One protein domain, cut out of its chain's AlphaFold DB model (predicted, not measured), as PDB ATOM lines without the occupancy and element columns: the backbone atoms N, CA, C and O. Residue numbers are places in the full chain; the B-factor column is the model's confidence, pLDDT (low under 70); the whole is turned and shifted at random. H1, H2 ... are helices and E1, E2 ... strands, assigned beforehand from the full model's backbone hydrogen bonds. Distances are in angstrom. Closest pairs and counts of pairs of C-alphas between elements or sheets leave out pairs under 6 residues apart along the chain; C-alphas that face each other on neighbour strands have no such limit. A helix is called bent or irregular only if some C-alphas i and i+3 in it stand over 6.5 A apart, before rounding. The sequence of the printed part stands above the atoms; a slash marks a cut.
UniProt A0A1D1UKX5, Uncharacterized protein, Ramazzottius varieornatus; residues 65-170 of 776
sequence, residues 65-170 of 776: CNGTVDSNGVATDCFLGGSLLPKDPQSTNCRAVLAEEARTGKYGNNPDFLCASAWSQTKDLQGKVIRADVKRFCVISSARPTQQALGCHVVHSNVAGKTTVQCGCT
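What this domain is: This is residues 65 to 170 of the 776 residues of an uncharacterized protein of Ramazzottius varieornatus (UniProt A0A1D1UKX5). A single, twisted sheet of five antiparallel strands makes a slender wall, with one short helix, H1, packed across the end of E3 where that strand bends. Beyond the edge strand E1, a long stretch with no named element, residues 71 to 93, loops away and back to H1, and its residues 83 to 88 stick out. The printed part has 106 residues, with E1, H1, E2, E3, E4 and E5 in that order along the chain, and the sheet runs E1, E3, E2, E5, E4. The class is mostly strand, and the whole is loose, with a radius of gyration of the C-alphas of 16.2 A and spans of 49 by 37 by 24 A.

Where its parts are: E1, residues 65 to 70, begins at C-alpha 65 at (26.058, 39.493, -39.492). H1 is residues 94 to 102, with C-alpha 94 at (20.692, 51.081, -35.480); it is neither bent nor irregular, but only just: C-alphas 97 and 100 are 6.1 A apart. E2, residues 112 to 123, is 34.6 A long from first to last C-alpha. E3, residues 129 to 141, is 31.8 A long and bends by 68 degrees at residue 138. E4 is residues 152 to 156. E5, residues 162 to 169, is 23.5 A long and ends at C-alpha 169 at (30.518, 49.394, -27.575).

How they stand to each other: In the sheet, edge strand E1 is antiparallel to E3 at 165 degrees, with N 67 and O 134 2.9 A apart, within hydrogen-bond range. E3 and E2 form a hairpin at 168 degrees, with N 118 and O 135 at 2.8 A. E2 and E5 are antiparallel at 160 degrees, with N 119 and O 165 at 2.8 A. E5 and edge strand E4 form a hairpin at 155 degrees, with N 155 and O 164 at 2.7 A. E1 is apart from E4 and from E5. H1 is on the sheet at a height of 7.9 A, over E3, and runs across the strands at 65 degrees to E3 on the local plane. Their closest C-alphas are those of Cys 94 and Cys 138, 5.5 A apart. In H1, 3 of 5 O i to N i+4 pairs are within hydrogen-bond range. E1, H1 and E2 make a split strand-helix-strand unit, two strands running the same way with E3 between them, and its crossover is left-handed.

The domain as a whole: The two C-alphas farthest apart are those of Asn 109 and Gln 126, at 49.4 A. The printed part has no cut. The link from E1 to H1 is long, with 23 residues. The mean pLDDT of the printed part is 78.5, and residues 74 to 75, 81 to 91, 97 to 103 and 144 to 149 are under 70.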
ATOM      1  N   CYS A  65      25.853  40.816 -38.907       93.62
ATOM      2  CA  CYS A  65      26.058  39.493 -39.492       93.62
ATOM      3  C   CYS A  65      25.542  38.427 -38.517       93.62
ATOM      4  O   CYS A  65      25.462  38.661 -37.305       93.62
ATOM      5  N   ASN A  66      25.187  37.259 -39.041       91.75
ATOM      6  CA  ASN A  66      24.829  36.081 -38.261       91.75
ATOM      7  C   ASN A  66      25.484  34.878 -38.937       91.75
ATOM      8  O   ASN A  66      25.025  34.457 -39.992       91.75
ATOM      9  N   GLY A  67      26.568  34.380 -38.357       91.94
ATOM     10  CA  GLY A  67      27.354  33.290 -38.914       91.94
ATOM     11  C   GLY A  67      27.485  32.148 -37.923       91.94
ATOM     12  O   GLY A  67      27.649  32.347 -36.724       91.94
ATOM     13  N   THR A  68      27.432  30.937 -38.436       88.38
ATOM     14  CA  THR A  68      27.702  29.689 -37.737       88.38
ATOM     15  C   THR A  68      28.809  28.955 -38.483       88.38
ATOM     16  O   THR A  68      28.761  28.886 -39.710       88.38
ATOM     17  N   VAL A  69      29.770  28.405 -37.746       85.88
ATOM     18  CA  VAL A  69      30.749  27.412 -38.199       85.88
ATOM     19  C   VAL A  69      30.461  26.126 -37.437       85.88
ATOM     20  O   VAL A  69      30.360  26.138 -36.206       85.88
ATOM     21  N   ASP A  70      30.302  25.025 -38.156       82.56
ATOM     22  CA  ASP A  70      30.166  23.685 -37.591       82.56
ATOM     23  C   ASP A  70      31.510  22.932 -37.601       82.56
ATOM     24  O   ASP A  70      32.542  23.449 -38.036       82.56
ATOM     25  N   SER A  71      31.506  21.685 -37.131       75.69
ATOM     26  CA  SER A  71      32.680  20.802 -37.160       75.69
ATOM     27  C   SER A  71      33.196  20.468 -38.566       75.69
ATOM     28  O   SER A  71      34.277  19.892 -38.675       75.69
ATOM     29  N   ASN A  72      32.438  20.794 -39.617       74.56
ATOM     30  CA  ASN A  72      32.797  20.561 -41.016       74.56
ATOM     31  C   ASN A  72      33.473  21.793 -41.646       74.56
ATOM     32  O   ASN A  72      33.839  21.760 -42.818       74.56
ATOM     33  N   GLY A  73      33.643  22.880 -40.882       71.06
ATOM     34  CA  GLY A  73      34.302  24.102 -41.340       71.06
ATOM     35  C   GLY A  73      33.432  24.987 -42.235       71.06
ATOM     36  O   GLY A  73      33.961  25.915 -42.849       71.06
ATOM     37  N   VAL A  74      32.116  24.748 -42.316       62.97
ATOM     38  CA  VAL A  74      31.222  25.540 -43.175       62.97
ATOM     39  C   VAL A  74      31.005  26.922 -42.558       62.97
ATOM     40  O   VAL A  74      30.133  27.129 -41.717       62.97
ATOM     41  N   ALA A  75      31.834  27.877 -42.972       64.62
ATOM     42  CA  ALA A  75      31.770  29.272 -42.566       64.62
ATOM     43  C   ALA A  75      30.679  30.037 -43.326       64.62
ATOM     44  O   ALA A  75      30.711  30.156 -44.547       64.62
ATOM     45  N   THR A  76      29.734  30.609 -42.582       73.19
ATOM     46  CA  THR A  76      28.720  31.550 -43.095       73.19
ATOM     47  C   THR A  76      29.078  33.002 -42.754       73.19
ATOM     48  O   THR A  76      29.931  33.245 -41.896       73.19
ATOM     49  N   ASP A  77      28.413  33.950 -43.424       70.25
ATOM     50  CA  ASP A  77      28.588  35.417 -43.521       70.25
ATOM     51  C   ASP A  77      29.490  36.156 -42.514       70.25
ATOM     52  O   ASP A  77      30.221  37.058 -42.910       70.25
ATOM     53  N   CYS A  78      29.450  35.843 -41.214       77.38
ATOM     54  CA  CYS A  78      30.355  36.482 -40.255       77.38
ATOM     55  C   CYS A  78      31.822  36.056 -40.412       77.38
ATOM     56  O   CYS A  78      32.690  36.847 -40.062       77.38
ATOM     57  N   PHE A  79      32.108  34.814 -40.815       73.00
ATOM     58  CA  PHE A  79      33.433  34.197 -40.655       73.00
ATOM     59  C   PHE A  79      34.360  34.334 -41.869       73.00
ATOM     60  O   PHE A  79      35.570  34.231 -41.703       73.00
ATOM     61  N   LEU A  80      33.828  34.623 -43.059       70.06
ATOM     62  CA  LEU A  80      34.599  34.782 -44.305       70.06
ATOM     63  C   LEU A  80      35.366  36.124 -44.390       70.06
ATOM     64  O   LEU A  80      35.785  36.548 -45.465       70.06
ATOM     65  N   GLY A  81      35.548  36.792 -43.247       53.12
ATOM     66  CA  GLY A  81      36.032  38.165 -43.140       53.12
ATOM     67  C   GLY A  81      34.970  39.188 -43.542       53.12
ATOM     68  O   GLY A  81      34.076  38.920 -44.342       53.12
ATOM     69  N   GLY A  82      35.103  40.416 -43.038       45.03
ATOM     70  CA  GLY A  82      34.359  41.572 -43.561       45.03
ATOM     71  C   GLY A  82      34.886  42.049 -44.923       45.03
ATOM     72  O   GLY A  82      34.806  43.241 -45.226       45.03
ATOM     73  N   SER A  83      35.470  41.141 -45.706       35.97
ATOM     74  CA  SER A  83      36.249  41.383 -46.917       35.97
ATOM     75  C   SER A  83      35.357  41.760 -48.093       35.97
ATOM     76  O   SER A  83      35.134  40.962 -48.994       35.97
ATOM     77  N   LEU A  84      34.861  42.999 -48.068       37.50
ATOM     78  CA  LEU A  84      34.531  43.827 -49.235       37.50
ATOM     79  C   LEU A  84      33.987  43.083 -50.475       37.50
ATOM     80  O   LEU A  84      34.525  43.270 -51.559       37.50
ATOM     81  N   LEU A  85      32.923  42.284 -50.325       33.88
ATOM     82  CA  LEU A  85      31.907  41.908 -51.331       33.88
ATOM     83  C   LEU A  85      30.915  40.925 -50.654       33.88
ATOM     84  O   LEU A  85      31.368  40.034 -49.942       33.88
ATOM     85  N   PRO A  86      29.581  41.036 -50.837       36.97
ATOM     86  CA  PRO A  86      28.850  41.903 -51.764       36.97
ATOM     87  C   PRO A  86      28.912  43.393 -51.394       36.97
ATOM     88  O   PRO A  86      29.266  43.762 -50.279       36.97
ATOM     89  N   LYS A  87      28.547  44.261 -52.349       37.81
ATOM     90  CA  LYS A  87      28.643  45.737 -52.261       37.81
ATOM     91  C   LYS A  87      27.793  46.411 -51.166       37.81
ATOM     92  O   LYS A  87      27.883  47.621 -51.019       37.81
ATOM     93  N   ASP A  88      27.028  45.642 -50.397       42.00
ATOM     94  CA  ASP A  88      26.316  46.079 -49.196       42.00
ATOM     95  C   ASP A  88      26.551  45.063 -48.061       42.00
ATOM     96  O   ASP A  88      25.696  44.205 -47.810       42.00
ATOM     97  N   PRO A  89      27.676  45.133 -47.315       49.78
ATOM     98  CA  PRO A  89      27.632  44.679 -45.928       49.78
ATOM     99  C   PRO A  89      26.498  45.465 -45.262       49.78
ATOM    100  O   PRO A  89      26.506  46.693 -45.347       49.78
ATOM    101  N   GLN A  90      25.505  44.792 -44.659       53.75
ATOM    102  CA  GLN A  90      24.284  45.452 -44.167       53.75
ATOM    103  C   GLN A  90      24.598  46.441 -43.039       53.75
ATOM    104  O   GLN A  90      24.536  46.129 -41.844       53.75
ATOM    105  N   SER A  91      24.919  47.654 -43.476       54.91
ATOM    106  CA  SER A  91      25.353  48.835 -42.752       54.91
ATOM    107  C   SER A  91      24.174  49.368 -41.953       54.91
ATOM    108  O   SER A  91      23.518  50.357 -42.278       54.91
ATOM    109  N   THR A  92      23.849  48.627 -40.899       70.88
ATOM    110  CA  THR A  92      22.618  48.821 -40.159       70.88
ATOM    111  C   THR A  92      22.787  50.050 -39.285       70.88
ATOM    112  O   THR A  92      23.369  49.990 -38.201       70.88
ATOM    113  N   ASN A  93      22.253  51.177 -39.754       78.94
ATOM    114  CA  ASN A  93      21.955  52.297 -38.881       78.94
ATOM    115  C   ASN A  93      20.995  51.773 -37.805       78.94
ATOM    116  O   ASN A  93      19.853  51.409 -38.106       78.94
ATOM    117  N   CYS A  94      21.456  51.704 -36.556       80.69
ATOM    118  CA  CYS A  94      20.692  51.081 -35.480       80.69
ATOM    119  C   CYS A  94      19.348  51.763 -35.260       80.69
ATOM    120  O   CYS A  94      18.375  51.105 -34.900       80.69
ATOM    121  N   ARG A  95      19.257  53.061 -35.567       80.44
ATOM    122  CA  ARG A  95      18.014  53.819 -35.493       80.44
ATOM    123  C   ARG A  95      16.957  53.316 -36.477       80.44
ATOM    124  O   ARG A  95      15.785  53.464 -36.174       80.44
ATOM    125  N   ALA A  96      17.328  52.725 -37.615       72.44
ATOM    126  CA  ALA A  96      16.366  52.192 -38.581       72.44
ATOM    127  C   ALA A  96      15.744  50.873 -38.093       72.44
ATOM    128  O   ALA A  96      14.526  50.785 -37.968       72.44
ATOM    129  N   VAL A  97      16.575  49.885 -37.735       68.00
ATOM    130  CA  VAL A  97      16.103  48.584 -37.212       68.00
ATOM    131  C   VAL A  97      15.370  48.738 -35.879       68.00
ATOM    132  O   VAL A  97      14.388  48.049 -35.630       68.00
ATOM    133  N   LEU A  98      15.799  49.678 -35.035       67.62
ATOM    134  CA  LEU A  98      15.235  49.863 -33.700       67.62
ATOM    135  C   LEU A  98      14.173  50.971 -33.633       67.62
ATOM    136  O   LEU A  98      13.531  51.114 -32.598       67.62
ATOM    137  N   ALA A  99      13.904  51.717 -34.716       69.94
ATOM    138  CA  ALA A  99      12.706  52.564 -34.804       69.94
ATOM    139  C   ALA A  99      11.422  51.724 -34.816       69.94
ATOM    140  O   ALA A  99      10.391  52.172 -34.314       69.94
ATOM    141  N   GLU A 100      11.481  50.508 -35.362       64.81
ATOM    142  CA  GLU A 100      10.368  49.563 -35.342       64.81
ATOM    143  C   GLU A 100      10.096  49.052 -33.918       64.81
ATOM    144  O   GLU A 100       8.955  49.095 -33.462       64.81
ATOM    145  N   GLU A 101      11.142  48.716 -33.153       67.19
ATOM    146  CA  GLU A 101      11.000  48.372 -31.731       67.19
ATOM    147  C   GLU A 101      10.606  49.576 -30.858       67.19
ATOM    148  O   GLU A 101       9.748  49.450 -29.983       67.19
ATOM    149  N   ALA A 102      11.171  50.763 -31.094       64.69
ATOM    150  CA  ALA A 102      10.883  51.966 -30.310       64.69
ATOM    151  C   ALA A 102       9.421  52.434 -30.443       64.69
ATOM    152  O   ALA A 102       8.861  52.961 -29.481       64.69
ATOM    153  N   ARG A 103       8.760  52.175 -31.585       68.00
ATOM    154  CA  ARG A 103       7.311  52.412 -31.759       68.00
ATOM    155  C   ARG A 103       6.443  51.648 -30.757       68.00
ATOM    156  O   ARG A 103       5.323  52.075 -30.503       68.00
ATOM    157  N   THR A 104       6.939  50.557 -30.168       74.50
ATOM    158  CA  THR A 104       6.200  49.795 -29.145       74.50
ATOM    159  C   THR A 104       6.138  50.498 -27.782       74.50
ATOM    160  O   THR A 104       5.443  50.027 -26.887       74.50
ATOM    161  N   GLY A 105       6.881  51.599 -27.584       73.69
ATOM    162  CA  GLY A 105       6.926  52.348 -26.320       73.69
ATOM    163  C   GLY A 105       7.618  51.618 -25.159       73.69
ATOM    164  O   GLY A 105       7.681  52.150 -24.053       73.69
ATOM    165  N   LYS A 106       8.156  50.412 -25.396       77.94
ATOM    166  CA  LYS A 106       8.777  49.543 -24.380       77.94
ATOM    167  C   LYS A 106      10.056  50.124 -23.763       77.94
ATOM    168  O   LYS A 106      10.395  49.808 -22.625       77.94
ATOM    169  N   TYR A 107      10.751  50.973 -24.510       71.12
ATOM    170  CA  TYR A 107      11.942  51.692 -24.079       71.12
ATOM    171  C   TYR A 107      11.624  53.186 -24.201       71.12
ATOM    172  O   TYR A 107      11.151  53.622 -25.249       71.12
ATOM    173  N   GLY A 108      11.801  53.945 -23.113       77.81
ATOM    174  CA  GLY A 108      11.334  55.336 -23.021       77.81
ATOM    175  C   GLY A 108      11.958  56.269 -24.065       77.81
ATOM    176  O   GLY A 108      12.925  55.909 -24.720       77.81
ATOM    177  N   ASN A 109      11.430  57.493 -24.180       76.94
ATOM    178  CA  ASN A 109      11.598  58.439 -25.304       76.94
ATOM    179  C   ASN A 109      13.028  58.773 -25.810       76.94
ATOM    180  O   ASN A 109      13.148  59.554 -26.753       76.94
ATOM    181  N   ASN A 110      14.109  58.269 -25.206       78.12
ATOM    182  CA  ASN A 110      15.485  58.540 -25.632       78.12
ATOM    183  C   ASN A 110      16.471  57.412 -25.230       78.12
ATOM    184  O   ASN A 110      17.360  57.660 -24.404       78.12
ATOM    185  N   PRO A 111      16.323  56.180 -25.761       85.62
ATOM    186  CA  PRO A 111      17.195  55.060 -25.406       85.62
ATOM    187  C   PRO A 111      18.652  55.310 -25.824       85.62
ATOM    188  O   PRO A 111      18.927  56.127 -26.707       85.62
ATOM    189  N   ASP A 112      19.585  54.593 -25.198       87.69
ATOM    190  CA  ASP A 112      20.971  54.517 -25.662       87.69
ATOM    191  C   ASP A 112      21.132  53.307 -26.594       87.69
ATOM    192  O   ASP A 112      20.625  52.217 -26.319       87.69
ATOM    193  N   PHE A 113      21.823  53.509 -27.716       91.44
ATOM    194  CA  PHE A 113      22.104  52.467 -28.702       91.44
ATOM    195  C   PHE A 113      23.542  51.973 -28.548       91.44
ATOM    196  O   PHE A 113      24.450  52.766 -28.307       91.44
ATOM    197  N   LEU A 114      23.744  50.668 -28.709       94.75
ATOM    198  CA  LEU A 114      25.051  50.016 -28.636       94.75
ATOM    199  C   LEU A 114      25.243  49.100 -29.844       94.75
ATOM    200  O   LEU A 114      24.304  48.416 -30.262       94.75
ATOM    201  N   CYS A 115      26.468  49.029 -30.358       95.56
ATOM    202  CA  CYS A 115      26.878  47.894 -31.170       95.56
ATOM    203  C   CYS A 115      27.238  46.736 -30.244       95.56
ATOM    204  O   CYS A 115      27.977  46.922 -29.275       95.56
ATOM    205  N   ALA A 116      26.756  45.539 -30.563       94.88
ATOM    206  CA  ALA A 116      27.134  44.318 -29.876       94.88
ATOM    207  C   ALA A 116      27.737  43.289 -30.839       94.88
ATOM    208  O   ALA A 116      27.346  43.179 -32.008       94.88
ATOM    209  N   SER A 117      28.660  42.505 -30.291       95.19
ATOM    210  CA  SER A 117      29.126  41.234 -30.842       95.19
ATOM    211  C   SER A 117      28.872  40.153 -29.801       95.19
ATOM    212  O   SER A 117      29.290  40.299 -28.657       95.19
ATOM    213  N   ALA A 118      28.212  39.067 -30.183       93.81
ATOM    214  CA  ALA A 118      28.107  37.860 -29.376       93.81
ATOM    215  C   ALA A 118      28.755  36.698 -30.130       93.81
ATOM    216  O   ALA A 118      28.406  36.428 -31.277       93.81
ATOM    217  N   TRP A 119      29.672  36.001 -29.477       94.31
ATOM    218  CA  TRP A 119      30.255  34.745 -29.935       94.31
ATOM    219  C   TRP A 119      29.833  33.645 -28.973       94.31
ATOM    220  O   TRP A 119      29.869  33.855 -27.762       94.31
ATOM    221  N   SER A 120      29.440  32.474 -29.465       93.81
ATOM    222  CA  SER A 120      29.222  31.315 -28.606       93.81
ATOM    223  C   SER A 120      29.817  30.053 -29.196       93.81
ATOM    224  O   SER A 120      29.488  29.680 -30.319       93.81
ATOM    225  N   GLN A 121      30.645  29.372 -28.417       95.00
ATOM    226  CA  GLN A 121      31.291  28.123 -28.780       95.00
ATOM    227  C   GLN A 121      30.668  26.982 -27.991       95.00
ATOM    228  O   GLN A 121      30.486  27.103 -26.783       95.00
ATOM    229  N   THR A 122      30.357  25.885 -28.672       92.62
ATOM    230  CA  THR A 122      29.911  24.631 -28.061       92.62
ATOM    231  C   THR A 122      31.007  23.591 -28.253       92.62
ATOM    232  O   THR A 122      31.442  23.343 -29.383       92.62
ATOM    233  N   LYS A 123      31.460  23.011 -27.144       92.69
ATOM    234  CA  LYS A 123      32.422  21.910 -27.093       92.69
ATOM    235  C   LYS A 123      31.709  20.596 -26.761       92.69
ATOM    236  O   LYS A 123      30.707  20.615 -26.048       92.69
ATOM    237  N   ASP A 124      32.215  19.482 -27.279       91.81
ATOM    238  CA  ASP A 124      31.790  18.138 -26.873       91.81
ATOM    239  C   ASP A 124      32.406  17.719 -25.520       91.81
ATOM    240  O   ASP A 124      33.097  18.497 -24.855       91.81
ATOM    241  N   LEU A 125      32.140  16.478 -25.094       90.56
ATOM    242  CA  LEU A 125      32.648  15.917 -23.834       90.56
ATOM    243  C   LEU A 125      34.180  15.761 -23.821       90.56
ATOM    244  O   LEU A 125      34.778  15.705 -22.749       90.56
ATOM    245  N   GLN A 126      34.812  15.715 -24.994       92.56
ATOM    246  CA  GLN A 126      36.260  15.674 -25.182       92.56
ATOM    247  C   GLN A 126      36.881  17.084 -25.225       92.56
ATOM    248  O   GLN A 126      38.100  17.223 -25.326       92.56
ATOM    249  N   GLY A 127      36.067  18.142 -25.151       90.69
ATOM    250  CA  GLY A 127      36.510  19.532 -25.241       90.69
ATOM    251  C   GLY A 127      36.771  20.022 -26.671       90.69
ATOM    252  O   GLY A 127      37.215  21.165 -26.840       90.69
ATOM    253  N   LYS A 128      36.484  19.212 -27.699       90.94
ATOM    254  CA  LYS A 128      36.615  19.604 -29.105       90.94
ATOM    255  C   LYS A 128      35.450  20.510 -29.489       90.94
ATOM    256  O   LYS A 128      34.299  20.290 -29.120       90.94
ATOM    257  N   VAL A 129      35.756  21.560 -30.244       90.19
ATOM    258  CA  VAL A 129      34.763  22.517 -30.734       90.19
ATOM    259  C   VAL A 129      33.915  21.856 -31.818       90.19
ATOM    260  O   VAL A 129      34.421  21.541 -32.891       90.19
ATOM    261  N   ILE A 130      32.625  21.670 -31.541       93.75
ATOM    262  CA  ILE A 130      31.658  21.115 -32.502       93.75
ATOM    263  C   ILE A 130      30.854  22.203 -33.220       93.75
ATOM    264  O   ILE A 130      30.293  21.957 -34.285       93.75
ATOM    265  N   ARG A 131      30.787  23.411 -32.641       92.38
ATOM    266  CA  ARG A 131      30.058  24.552 -33.207       92.38
ATOM    267  C   ARG A 131      30.566  25.880 -32.652       92.38
ATOM    268  O   ARG A 131      30.766  26.004 -31.444       92.38
ATOM    269  N   ALA A 132      30.684  26.891 -33.506       93.31
ATOM    270  CA  ALA A 132      30.885  28.284 -33.127       93.31
ATOM    271  C   ALA A 132      29.860  29.179 -33.841       93.31
ATOM    272  O   ALA A 132      29.811  29.227 -35.064       93.31
ATOM    273  N   ASP A 133      29.048  29.905 -33.080       93.69
ATOM    274  CA  ASP A 133      28.115  30.914 -33.588       93.69
ATOM    275  C   ASP A 133      28.697  32.318 -33.337       93.69
ATOM    276  O   ASP A 133      29.204  32.591 -32.250       93.69
ATOM    277  N   VAL A 134      28.576  33.232 -34.297       93.94
ATOM    278  CA  VAL A 134      28.863  34.667 -34.158       93.94
ATOM    279  C   VAL A 134      27.654  35.477 -34.610       93.94
ATOM    280  O   VAL A 134      27.068  35.226 -35.661       93.94
ATOM    281  N   LYS A 135      27.311  36.505 -33.838       94.88
ATOM    282  CA  LYS A 135      26.272  37.482 -34.159       94.88
ATOM    283  C   LYS A 135      26.790  38.888 -33.912       94.88
ATOM    284  O   LYS A 135      27.226  39.194 -32.805       94.88
ATOM    285  N   ARG A 136      26.679  39.758 -34.912       94.44
ATOM    286  CA  ARG A 136      26.901  41.206 -34.787       94.44
ATOM    287  C   ARG A 136      25.559  41.911 -34.971       94.44
ATOM    288  O   ARG A 136      24.846  41.608 -35.929       94.44
ATOM    289  N   PHE A 137      25.165  42.766 -34.029       95.38
ATOM    290  CA  PHE A 137      23.829  43.371 -34.001       95.38
ATOM    291  C   PHE A 137      23.784  44.680 -33.199       95.38
ATOM    292  O   PHE A 137      24.659  44.961 -32.385       95.38
ATOM    293  N   CYS A 138      22.744  45.478 -33.435       95.44
ATOM    294  CA  CYS A 138      22.413  46.651 -32.630       95.44
ATOM    295  C   CYS A 138      21.630  46.244 -31.375       95.44
ATOM    296  O   CYS A 138      20.756  45.380 -31.458       95.44
ATOM    297  N   VAL A 139      21.884  46.902 -30.244       94.00
ATOM    298  CA  VAL A 139      21.181  46.676 -28.972       94.00
ATOM    299  C   VAL A 139      20.626  47.991 -28.429       94.00
ATOM    300  O   VAL A 139      21.300  49.021 -28.466       94.00
ATOM    301  N   ILE A 140      19.400  47.942 -27.902       90.69
ATOM    302  CA  ILE A 140      18.823  49.001 -27.068       90.69
ATOM    303  C   ILE A 140      19.259  48.767 -25.623       90.69
ATOM    304  O   ILE A 140      18.929  47.732 -25.042       90.69
ATOM    305  N   SER A 141      19.930  49.745 -25.016       84.44
ATOM    306  CA  SER A 141      20.131  49.778 -23.568       84.44
ATOM    307  C   SER A 141      19.049  50.639 -22.912       84.44
ATOM    308  O   SER A 141      18.875  51.812 -23.251       84.44
ATOM    309  N   SER A 142      18.304  50.055 -21.970       73.56
ATOM    310  CA  SER A 142      17.294  50.764 -21.166       73.56
ATOM    311  C   SER A 142      17.905  51.566 -20.013       73.56
ATOM    312  O   SER A 142      17.306  52.539 -19.557       73.56
ATOM    313  N   ALA A 143      19.097  51.179 -19.558       71.88
ATOM    314  CA  ALA A 143      19.933  51.950 -18.647       71.88
ATOM    315  C   ALA A 143      21.023  52.691 -19.435       71.88
ATOM    316  O   ALA A 143      21.449  52.217 -20.491       71.88
ATOM    317  N   ARG A 144      21.544  53.802 -18.893       68.62
ATOM    318  CA  ARG A 144      22.829  54.331 -19.378       68.62
ATOM    319  C   ARG A 144      23.869  53.214 -19.246       68.62
ATOM    320  O   ARG A 144      23.937  52.629 -18.160       68.62
ATOM    321  N   PRO A 145      24.656  52.900 -20.288       63.03
ATOM    322  CA  PRO A 145      25.676  51.869 -20.186       63.03
ATOM    323  C   PRO A 145      26.661  52.245 -19.074       63.03
ATOM    324  O   PRO A 145      27.356  53.258 -19.153       63.03
ATOM    325  N   THR A 146      26.700  51.437 -18.015       64.44
ATOM    326  CA  THR A 146      27.794  51.477 -17.041       64.44
ATOM    327  C   THR A 146      29.082  51.040 -17.744       64.44
ATOM    328  O   THR A 146      29.028  50.413 -18.802       64.44
ATOM    329  N   GLN A 147      30.256  51.306 -17.162       55.38
ATOM    330  CA  GLN A 147      31.518  50.822 -17.746       55.38
ATOM    331  C   GLN A 147      31.534  49.291 -17.950       55.38
ATOM    332  O   GLN A 147      32.188  48.812 -18.864       55.38
ATOM    333  N   GLN A 148      30.744  48.527 -17.185       53.09
ATOM    334  CA  GLN A 148      30.572  47.080 -17.375       53.09
ATOM    335  C   GLN A 148      29.805  46.698 -18.657       53.09
ATOM    336  O   GLN A 148      30.019  45.611 -19.181       53.09
ATOM    337  N   ALA A 149      28.941  47.570 -19.187       59.44
ATOM    338  CA  ALA A 149      28.287  47.371 -20.487       59.44
ATOM    339  C   ALA A 149      29.189  47.762 -21.678       59.44
ATOM    340  O   ALA A 149      28.837  47.507 -22.832       59.44
ATOM    341  N   LEU A 150      30.341  48.388 -21.400       75.31
ATOM    342  CA  LEU A 150      31.357  48.814 -22.364       75.31
ATOM    343  C   LEU A 150      32.601  47.933 -22.215       75.31
ATOM    344  O   LEU A 150      33.656  48.365 -21.758       75.31
ATOM    345  N   GLY A 151      32.450  46.666 -22.576       81.69
ATOM    346  CA  GLY A 151      33.485  45.649 -22.457       81.69
ATOM    347  C   GLY A 151      32.999  44.310 -22.996       81.69
ATOM    348  O   GLY A 151      31.887  44.217 -23.516       81.69
ATOM    349  N   CYS A 152      33.840  43.283 -22.869       89.62
ATOM    350  CA  CYS A 152      33.489  41.898 -23.166       89.62
ATOM    351  C   CYS A 152      33.257  41.123 -21.865       89.62
ATOM    352  O   CYS A 152      34.162  41.033 -21.036       89.62
ATOM    353  N   HIS A 153      32.083  40.514 -21.708       88.00
ATOM    354  CA  HIS A 153      31.761  39.631 -20.586       88.00
ATOM    355  C   HIS A 153      31.522  38.192 -21.057       88.00
ATOM    356  O   HIS A 153      30.906  37.942 -22.097       88.00
ATOM    357  N   VAL A 154      32.015  37.228 -20.275       88.12
ATOM    358  CA  VAL A 154      31.824  35.794 -20.533       88.12
ATOM    359  C   VAL A 154      30.537  35.331 -19.850       88.12
ATOM    360  O   VAL A 154      30.477  35.196 -18.628       88.12
ATOM    361  N   VAL A 155      29.503  35.068 -20.644       85.44
ATOM    362  CA  VAL A 155      28.263  34.423 -20.207       85.44
ATOM    363  C   VAL A 155      28.435  32.910 -20.326       85.44
ATOM    364  O   VAL A 155      28.402  32.336 -21.418       85.44
ATOM    365  N   HIS A 156      28.594  32.244 -19.187       79.31
ATOM    366  CA  HIS A 156      28.509  30.788 -19.123       79.31
ATOM    367  C   HIS A 156      27.055  30.364 -19.354       79.31
ATOM    368  O   HIS A 156      26.136  30.916 -18.747       79.31
ATOM    369  N   SER A 157      26.830  29.419 -20.268       80.62
ATOM    370  CA  SER A 157      25.494  28.882 -20.526       80.62
ATOM    371  C   SER A 157      25.212  27.688 -19.617       80.62
ATOM    372  O   SER A 157      26.112  26.912 -19.313       80.62
ATOM    373  N   ASN A 158      23.942  27.475 -19.267       80.69
ATOM    374  CA  ASN A 158      23.500  26.249 -18.590       80.69
ATOM    375  C   ASN A 158      23.610  25.003 -19.496       80.69
ATOM    376  O   ASN A 158      23.451  23.881 -19.026       80.69
ATOM    377  N   VAL A 159      23.858  25.187 -20.800       80.19
ATOM    378  CA  VAL A 159      24.178  24.096 -21.727       80.19
ATOM    379  C   VAL A 159      25.641  23.699 -21.525       80.19
ATOM    380  O   VAL A 159      26.544  24.498 -21.778       80.19
ATOM    381  N   ALA A 160      25.874  22.459 -21.086       82.94
ATOM    382  CA  ALA A 160      27.214  21.914 -20.891       82.94
ATOM    383  C   ALA A 160      28.083  22.098 -22.150       82.94
ATOM    384  O   ALA A 160      27.624  21.897 -23.274       82.94
ATOM    385  N   GLY A 161      29.331  22.528 -21.957       85.06
ATOM    386  CA  GLY A 161      30.265  22.808 -23.050       85.06
ATOM    387  C   GLY A 161      30.010  24.111 -23.822       85.06
ATOM    388  O   GLY A 161      30.790  24.402 -24.731       85.06
ATOM    389  N   LYS A 162      28.977  24.911 -23.496       91.00
ATOM    390  CA  LYS A 162      28.685  26.173 -24.195       91.00
ATOM    391  C   LYS A 162      29.184  27.425 -23.458       91.00
ATOM    392  O   LYS A 162      28.566  27.903 -22.504       91.00
ATOM    393  N   THR A 163      30.234  28.036 -24.001       89.06
ATOM    394  CA  THR A 163      30.757  29.344 -23.572       89.06
ATOM    395  C   THR A 163      30.247  30.431 -24.510       89.06
ATOM    396  O   THR A 163      30.374  30.297 -25.725       89.06
ATOM    397  N   THR A 164      29.686  31.516 -23.974       90.81
ATOM    398  CA  THR A 164      29.290  32.697 -24.757       90.81
ATOM    399  C   THR A 164      30.099  33.908 -24.300       90.81
ATOM    400  O   THR A 164      30.250  34.133 -23.107       90.81
ATOM    401  N   VAL A 165      30.617  34.703 -25.230       91.62
ATOM    402  CA  VAL A 165      31.253  35.998 -24.962       91.62
ATOM    403  C   VAL A 165      30.420  37.064 -25.648       91.62
ATOM    404  O   VAL A 165      30.121  36.945 -26.835       91.62
ATOM    405  N   GLN A 166      30.034  38.098 -24.911       91.38
ATOM    406  CA  GLN A 166      29.288  39.228 -25.445       91.38
ATOM    407  C   GLN A 166      30.085  40.505 -25.191       91.38
ATOM    408  O   GLN A 166      30.492  40.763 -24.067       91.38
ATOM    409  N   CYS A 167      30.303  41.293 -26.240       92.62
ATOM    410  CA  CYS A 167      31.007  42.567 -26.196       92.62
ATOM    411  C   CYS A 167      30.064  43.698 -26.615       92.62
ATOM    412  O   CYS A 167      29.341  43.542 -27.603       92.62
ATOM    413  N   GLY A 168      30.082  44.819 -25.891       93.25
ATOM    414  CA  GLY A 168      29.293  46.022 -26.187       93.25
ATOM    415  C   GLY A 168      30.164  47.268 -26.371       93.25
ATOM    416  O   GLY A 168      31.160  47.438 -25.669       93.25
ATOM    417  N   CYS A 169      29.800  48.144 -27.310       94.19
ATOM    418  CA  CYS A 169      30.518  49.394 -27.575       94.19
ATOM    419  C   CYS A 169      29.603  50.489 -28.178       94.19
ATOM    420  O   CYS A 169      28.535  50.205 -28.722       94.19
ATOM    421  N   THR A 170      30.004  51.758 -28.038       94.19
ATOM    422  CA  THR A 170      29.180  52.961 -28.312       94.19
ATOM    423  C   THR A 170      29.546  53.737 -29.578       94.19
ATOM    424  O   THR A 170      28.822  54.657 -29.952       94.19
TER     425      THR A 170